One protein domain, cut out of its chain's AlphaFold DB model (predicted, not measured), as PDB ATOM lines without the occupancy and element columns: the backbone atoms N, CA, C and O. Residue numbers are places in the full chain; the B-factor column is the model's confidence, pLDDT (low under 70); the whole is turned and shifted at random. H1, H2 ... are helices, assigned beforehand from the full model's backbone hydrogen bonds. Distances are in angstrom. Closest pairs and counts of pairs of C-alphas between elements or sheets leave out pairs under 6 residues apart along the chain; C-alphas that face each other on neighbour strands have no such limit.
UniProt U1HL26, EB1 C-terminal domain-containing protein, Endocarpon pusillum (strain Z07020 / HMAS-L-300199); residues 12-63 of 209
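What this domain is: This is residues 12 to 63 of the 209 residues of the protein "EB1 C-terminal domain-containing protein" of Endocarpon pusillum (strain Z07020 / HMAS-L-300199) (UniProt U1HL26). Two long helices, H1 and H3, run roughly the same way with a gap between them, and the chain folds back between the two through residues 28 to 35 and the small helix H2, tracing a loose Z. The far part of H3 and the residues after it, 54 to 63, stand free. The printed part has 52 residues with three named helices, in the order H1, H2, H3, and no named strand; the class is all helix. It is only just compact, close to loose, with a radius of gyration of the C-alphas of 11.5 A, and the C-alphas span 33 by 23 by 16 A.

Where its parts are: H1, residues 12 to 27, begins at C-alpha 12 (74.941, 19.718, 155.286) and measures 23.6 A from first to last C-alpha. H2, residues 36 to 39, measures 5.1 A and begins at C-alpha 36 (80.922, 28.851, 152.991). H3, residues 44 to 61, measures 25.6 A and ends at C-alpha 61 (102.302, 29.140, 144.355).

How they stand to each other: H1 and H2 are close but not clearly touching; their closest C-alphas, those of Phe 18 and Val 36, are 6.5 A apart. H2 and H3 touch only at the corner by their link, H3 with residues 46 to 47 alone; the closest C-alphas, those of Leu 39 and Asn 47, are 5.7 A apart. H1 and H3 are apart. In H3 every O i to N i+4 pair is within hydrogen-bond range, in H1 9 of 12 are, and H2 is too short for such a pair.

The domain as a whole: The two C-alphas farthest apart, those of Tyr 12 and Pro 63, are 34.2 A apart. The link from H1 to H2 is short and that from H2 to H3 is tight. The printed part has no cut. Its mean pLDDT is 93.8, and no printed residue is under 70.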
ATOM      1  N   TYR A  12      74.364  19.991 153.970       83.69
ATOM      2  CA  TYR A  12      74.941  19.718 155.286       83.69
ATOM      3  C   TYR A  12      76.305  19.022 155.196       83.69
ATOM      4  O   TYR A  12      77.226  19.309 155.968       83.69
ATOM      5  N   ALA A  13      76.462  18.100 154.249       84.12
ATOM      6  CA  ALA A  13      77.712  17.385 154.073       84.12
ATOM      7  C   ALA A  13      78.764  18.221 153.313       84.12
ATOM      8  O   ALA A  13      79.956  18.033 153.574       84.12
ATOM      9  N   TYR A  14      78.368  19.204 152.491       92.38
ATOM     10  CA  TYR A  14      79.301  20.193 151.928       92.38
ATOM     11  C   TYR A  14      79.977  21.030 153.016       92.38
ATOM     12  O   TYR A  14      81.189  21.246 152.956       92.38
ATOM     13  N   ILE A  15      79.243  21.418 154.068       93.38
ATOM     14  CA  ILE A  15      79.798  22.184 155.199       93.38
ATOM     15  C   ILE A  15      81.002  21.458 155.822       93.38
ATOM     16  O   ILE A  15      82.001  22.086 156.173       93.38
ATOM     17  N   GLN A  16      80.958  20.126 155.943       91.38
ATOM     18  CA  GLN A  16      82.067  19.347 156.514       91.38
ATOM     19  C   GLN A  16      83.330  19.372 155.640       91.38
ATOM     20  O   GLN A  16      84.444  19.356 156.173       91.38
ATOM     21  N   ASN A  17      83.167  19.427 154.317       94.44
ATOM     22  CA  ASN A  17      84.278  19.578 153.380       94.44
ATOM     23  C   ASN A  17      84.845  21.004 153.432       94.44
ATOM     24  O   ASN A  17      86.059  21.171 153.542       94.44
ATOM     25  N   PHE A  18      83.989  22.030 153.455       95.25
ATOM     26  CA  PHE A  18      84.438  23.421 153.558       95.25
ATOM     27  C   PHE A  18      85.134  23.738 154.886       95.25
ATOM     28  O   PHE A  18      86.110  24.483 154.894       95.25
ATOM     29  N   LYS A  19      84.735  23.104 155.996       93.56
ATOM     30  CA  LYS A  19      85.479  23.189 157.265       93.56
ATOM     31  C   LYS A  19      86.908  22.660 157.148       93.56
ATOM     32  O   LYS A  19      87.813  23.189 157.782       93.56
ATOM     33  N   GLN A  20      87.135  21.619 156.346       93.44
ATOM     34  CA  GLN A  20      88.499  21.145 156.097       93.44
ATOM     35  C   GLN A  20      89.296  22.145 155.274       93.44
ATOM     36  O   GLN A  20      90.447  22.393 155.606       93.44
ATOM     37  N   LEU A  21      88.675  22.759 154.266       94.62
ATOM     38  CA  LEU A  21      89.321  23.799 153.470       94.62
ATOM     39  C   LEU A  21      89.731  25.003 154.330       94.62
ATOM     40  O   LEU A  21      90.875  25.439 154.257       94.62
ATOM     41  N   GLN A  22      88.836  25.481 155.200       94.75
ATOM     42  CA  GLN A  22      89.135  26.552 156.156       94.75
ATOM     43  C   GLN A  22      90.310  26.189 157.075       94.75
ATOM     44  O   GLN A  22      91.199  27.007 157.284       94.75
ATOM     45  N   ASN A  23      90.355  24.954 157.583       94.50
ATOM     46  CA  ASN A  23      91.466  24.504 158.424       94.50
ATOM     47  C   ASN A  23      92.808  24.509 157.675       94.50
ATOM     48  O   ASN A  23      93.822  24.880 158.263       94.50
ATOM     49  N   GLU A  24      92.829  24.110 156.399       94.25
ATOM     50  CA  GLU A  24      94.050  24.183 155.588       94.25
ATOM     51  C   GLU A  24      94.451  25.641 155.311       94.25
ATOM     52  O   GLU A  24      95.633  25.962 155.393       94.25
ATOM     53  N   PHE A  25      93.497  26.552 155.080       95.25
ATOM     54  CA  PHE A  25      93.790  27.984 154.913       95.25
ATOM     55  C   PHE A  25      94.445  28.567 156.164       95.25
ATOM     56  O   PHE A  25      95.508  29.175 156.067       95.25
ATOM     57  N   THR A  26      93.877  28.299 157.343       94.25
ATOM     58  CA  THR A  26      94.453  28.727 158.625       94.25
ATOM     59  C   THR A  26      95.853  28.153 158.829       94.25
ATOM     60  O   THR A  26      96.767  28.869 159.228       94.25
ATOM     61  N   LYS A  27      96.051  26.865 158.527       95.38
ATOM     62  CA  LYS A  27      97.349  26.192 158.674       95.38
ATOM     63  C   LYS A  27      98.425  26.773 157.753       95.38
ATOM     64  O   LYS A  27      99.592  26.801 158.132       95.38
ATOM     65  N   HIS A  28      98.036  27.215 156.561       93.81
ATOM     66  CA  HIS A  28      98.929  27.805 155.569       93.81
ATOM     67  C   HIS A  28      98.994  29.341 155.634       93.81
ATOM     68  O   HIS A  28      99.672  29.941 154.805       93.81
ATOM     69  N   GLY A  29      98.337  29.977 156.612       93.38
ATOM     70  CA  GLY A  29      98.363  31.433 156.788       93.38
ATOM     71  C   GLY A  29      97.661  32.208 155.669       93.38
ATOM     72  O   GLY A  29      98.022  33.347 155.392       93.38
ATOM     73  N   ILE A  30      96.681  31.600 155.000       94.31
ATOM     74  CA  ILE A  30      95.919  32.238 153.925       94.31
ATOM     75  C   ILE A  30      94.816  33.099 154.556       94.31
ATOM     76  O   ILE A  30      93.838  32.571 155.079       94.31
ATOM     77  N   GLU A  31      94.953  34.425 154.485       88.94
ATOM     78  CA  GLU A  31      94.029  35.383 155.125       88.94
ATOM     79  C   GLU A  31      92.649  35.488 154.444       88.94
ATOM     80  O   GLU A  31      91.700  36.028 155.016       88.94
ATOM     81  N   ARG A  32      92.502  34.969 153.218       89.44
ATOM     82  CA  ARG A  32      91.233  34.993 152.469       89.44
ATOM     83  C   ARG A  32      90.176  34.164 153.206       89.44
ATOM     84  O   ARG A  32      90.311  32.954 153.356       89.44
ATOM     85  N   LEU A  33      89.065  34.796 153.575       89.06
ATOM     86  CA  LEU A  33      87.912  34.094 154.136       89.06
ATOM     87  C   LEU A  33      87.203  33.260 153.060       89.06
ATOM     88  O   LEU A  33      86.937  33.741 151.959       89.06
ATOM     89  N   VAL A  34      86.861  32.014 153.394       94.06
ATOM     90  CA  VAL A  34      86.064  31.127 152.533       94.06
ATOM     91  C   VAL A  34      84.572  31.410 152.775       94.06
ATOM     92  O   VAL A  34      84.104  31.140 153.888       94.06
ATOM     93  N   PRO A  35      83.803  31.912 151.786       94.00
ATOM     94  CA  PRO A  35      82.389  32.265 151.952       94.00
ATOM     95  C   PRO A  35      81.481  31.020 151.919       94.00
ATOM     96  O   PRO A  35      80.722  30.795 150.980       94.00
ATOM     97  N   VAL A  36      81.561  30.182 152.958       94.69
ATOM     98  CA  VAL A  36      80.922  28.851 152.991       94.69
ATOM     99  C   VAL A  36      79.418  28.909 152.727       94.69
ATOM    100  O   VAL A  36      78.935  28.142 151.904       94.69
ATOM    101  N   GLU A  37      78.682  29.819 153.369       93.81
ATOM    102  CA  GLU A  37      77.217  29.916 153.228       93.81
ATOM    103  C   GLU A  37      76.751  30.219 151.798       93.81
ATOM    104  O   GLU A  37      75.641  29.847 151.417       93.81
ATOM    105  N   GLN A  38      77.591  30.890 151.011       94.50
ATOM    106  CA  GLN A  38      77.312  31.208 149.613       94.50
ATOM    107  C   GLN A  38      77.685  30.025 148.715       94.50
ATOM    108  O   GLN A  38      76.904  29.609 147.860       94.50
ATOM    109  N   LEU A  39      78.841  29.406 148.976       94.75
ATOM    110  CA  LEU A  39      79.341  28.283 148.184       94.75
ATOM    111  C   LEU A  39      78.469  27.029 148.311       94.75
ATOM    112  O   LEU A  39      78.217  26.369 147.304       94.75
ATOM    113  N   ILE A  40      77.957  26.716 149.510       95.19
ATOM    114  CA  ILE A  40      77.123  25.518 149.729       95.19
ATOM    115  C   ILE A  40      75.787  25.553 148.982       95.19
ATOM    116  O   ILE A  40      75.213  24.494 148.754       95.19
ATOM    117  N   LYS A  41      75.310  26.741 148.586       92.19
ATOM    118  CA  LYS A  41      74.079  26.918 147.797       92.19
ATOM    119  C   LYS A  41      74.283  26.641 146.306       92.19
ATOM    120  O   LYS A  41      73.341  26.776 145.534       92.19
ATOM    121  N   CYS A  42      75.512  26.321 145.887       91.75
ATOM    122  CA  CYS A  42      75.864  26.027 144.497       91.75
ATOM    123  C   CYS A  42      75.478  27.142 143.504       91.75
ATOM    124  O   CYS A  42      75.242  26.882 142.326       91.75
ATOM    125  N   ARG A  43      75.426  28.403 143.956       93.56
ATOM    126  CA  ARG A  43      75.146  29.541 143.076       93.56
ATOM    127  C   ARG A  43      76.339  29.788 142.152       93.56
ATOM    128  O   ARG A  43      77.477  29.845 142.619       93.56
ATOM    129  N   MET A  44      76.073  29.972 140.859       94.38
ATOM    130  CA  MET A  44      77.112  30.119 139.832       94.38
ATOM    131  C   MET A  44      78.078  31.277 140.118       94.38
ATOM    132  O   MET A  44      79.285  31.078 140.054       94.38
ATOM    133  N   GLN A  45      77.560  32.462 140.454       96.06
ATOM    134  CA  GLN A  45      78.374  33.666 140.677       96.06
ATOM    135  C   GLN A  45      79.384  33.471 141.819       96.06
ATOM    136  O   GLN A  45      80.587  33.620 141.611       96.06
ATOM    137  N   ASP A  46      78.906  33.035 142.986       95.31
ATOM    138  CA  ASP A  46      79.732  32.875 144.188       95.31
ATOM    139  C   ASP A  46      80.813  31.792 143.995       95.31
ATOM    140  O   ASP A  46      81.972  31.958 144.387       95.31
ATOM    141  N   ASN A  47      80.457  30.679 143.339       96.00
ATOM    142  CA  ASN A  47      81.401  29.600 143.040       96.00
ATOM    143  C   ASN A  47      82.432  30.011 141.981       96.00
ATOM    144  O   ASN A  47      83.612  29.680 142.116       96.00
ATOM    145  N   LEU A  48      82.017  30.753 140.951       96.44
ATOM    146  CA  LEU A  48      82.915  31.233 139.907       96.44
ATOM    147  C   LEU A  48      83.930  32.238 140.461       96.44
ATOM    148  O   LEU A  48      85.119  32.101 140.177       96.44
ATOM    149  N   GLU A  49      83.505  33.197 141.289       96.06
ATOM    150  CA  GLU A  49      84.420  34.153 141.927       96.06
ATOM    151  C   GLU A  49      85.475  33.425 142.779       96.06
ATOM    152  O   GLU A  49      86.679  33.700 142.693       96.06
ATOM    153  N   PHE A  50      85.046  32.433 143.568       96.69
ATOM    154  CA  PHE A  50      85.955  31.642 144.394       96.69
ATOM    155  C   PHE A  50      86.956  30.828 143.556       96.69
ATOM    156  O   PHE A  50      88.145  30.770 143.891       96.69
ATOM    157  N   LEU A  51      86.513  30.235 142.442       96.81
ATOM    158  CA  LEU A  51      87.382  29.498 141.521       96.81
ATOM    159  C   LEU A  51      88.384  30.408 140.808       96.81
ATOM    160  O   LEU A  51      89.557  30.050 140.706       96.81
ATOM    161  N   GLN A  52      87.963  31.594 140.366       96.56
ATOM    162  CA  GLN A  52      88.854  32.575 139.741       96.56
ATOM    163  C   GLN A  52      89.993  32.968 140.684       96.56
ATOM    164  O   GLN A  52      91.160  32.979 140.286       96.56
ATOM    165  N   TRP A  53      89.672  33.247 141.949       96.25
ATOM    166  CA  TRP A  53      90.688  33.524 142.959       96.25
ATOM    167  C   TRP A  53      91.585  32.305 143.216       96.25
ATOM    168  O   TRP A  53      92.807  32.444 143.225       96.25
ATOM    169  N   THR A  54      91.006  31.105 143.346       96.00
ATOM    170  CA  THR A  54      91.763  29.864 143.598       96.00
ATOM    171  C   THR A  54      92.755  29.573 142.471       96.00
ATOM    172  O   THR A  54      93.899  29.218 142.744       96.00
ATOM    173  N   LYS A  55      92.357  29.785 141.210       95.81
ATOM    174  CA  LYS A  55      93.243  29.655 140.048       95.81
ATOM    175  C   LYS A  55      94.404  30.639 140.127       95.81
ATOM    176  O   LYS A  55      95.551  30.232 139.989       95.81
ATOM    177  N   ARG A  56      94.125  31.922 140.390       96.06
ATOM    178  CA  ARG A  56      95.181  32.941 140.538       96.06
ATOM    179  C   ARG A  56      96.147  32.596 141.674       96.06
ATOM    180  O   ARG A  56      97.348  32.777 141.515       96.06
ATOM    181  N   TYR A  57      95.634  32.090 142.796       95.06
ATOM    182  CA  TYR A  57      96.460  31.631 143.912       95.06
ATOM    183  C   TYR A  57      97.331  30.431 143.513       95.06
ATOM    184  O   TYR A  57      98.521  30.415 143.821       95.06
ATOM    185  N   TRP A  58      96.759  29.454 142.802       94.81
ATOM    186  CA  TRP A  58      97.476  28.275 142.321       94.81
ATOM    187  C   TRP A  58      98.611  28.647 141.365       94.81
ATOM    188  O   TRP A  58      99.739  28.234 141.612       94.81
ATOM    189  N   ASP A  59      98.366  29.493 140.361       94.50
ATOM    190  CA  ASP A  59      99.403  29.916 139.404       94.50
ATOM    191  C   ASP A  59     100.625  30.547 140.091       94.50
ATOM    192  O   ASP A  59     101.752  30.388 139.634       94.50
ATOM    193  N   GLN A  60     100.404  31.284 141.183       95.25
ATOM    194  CA  GLN A  60     101.464  31.991 141.908       95.25
ATOM    195  C   GLN A  60     102.291  31.072 142.815       95.25
ATOM    196  O   GLN A  60     103.452  31.368 143.085       95.25
ATOM    197  N   HIS A  61     101.700  29.981 143.313       92.94
ATOM    198  CA  HIS A  61     102.302  29.140 144.355       92.94
ATOM    199  C   HIS A  61     102.633  27.723 143.884       92.94
ATOM    200  O   HIS A  61     103.264  26.968 144.626       92.94
ATOM    201  N   PHE A  62     102.192  27.318 142.690       92.88
ATOM    202  CA  PHE A  62     102.398  25.964 142.200       92.88
ATOM    203  C   PHE A  62     103.844  25.760 141.716       92.88
ATOM    204  O   PHE A  62     104.267  26.414 140.764       92.88
ATOM    205  N   PRO A  63     104.611  24.816 142.299       90.06
ATOM    206  CA  PRO A  63     106.024  24.644 141.970       90.06
ATOM    207  C   PRO A  63     106.276  23.786 140.714       90.06
ATOM    208  O   PRO A  63     107.413  23.405 140.464       90.06
TER     209      PRO A  63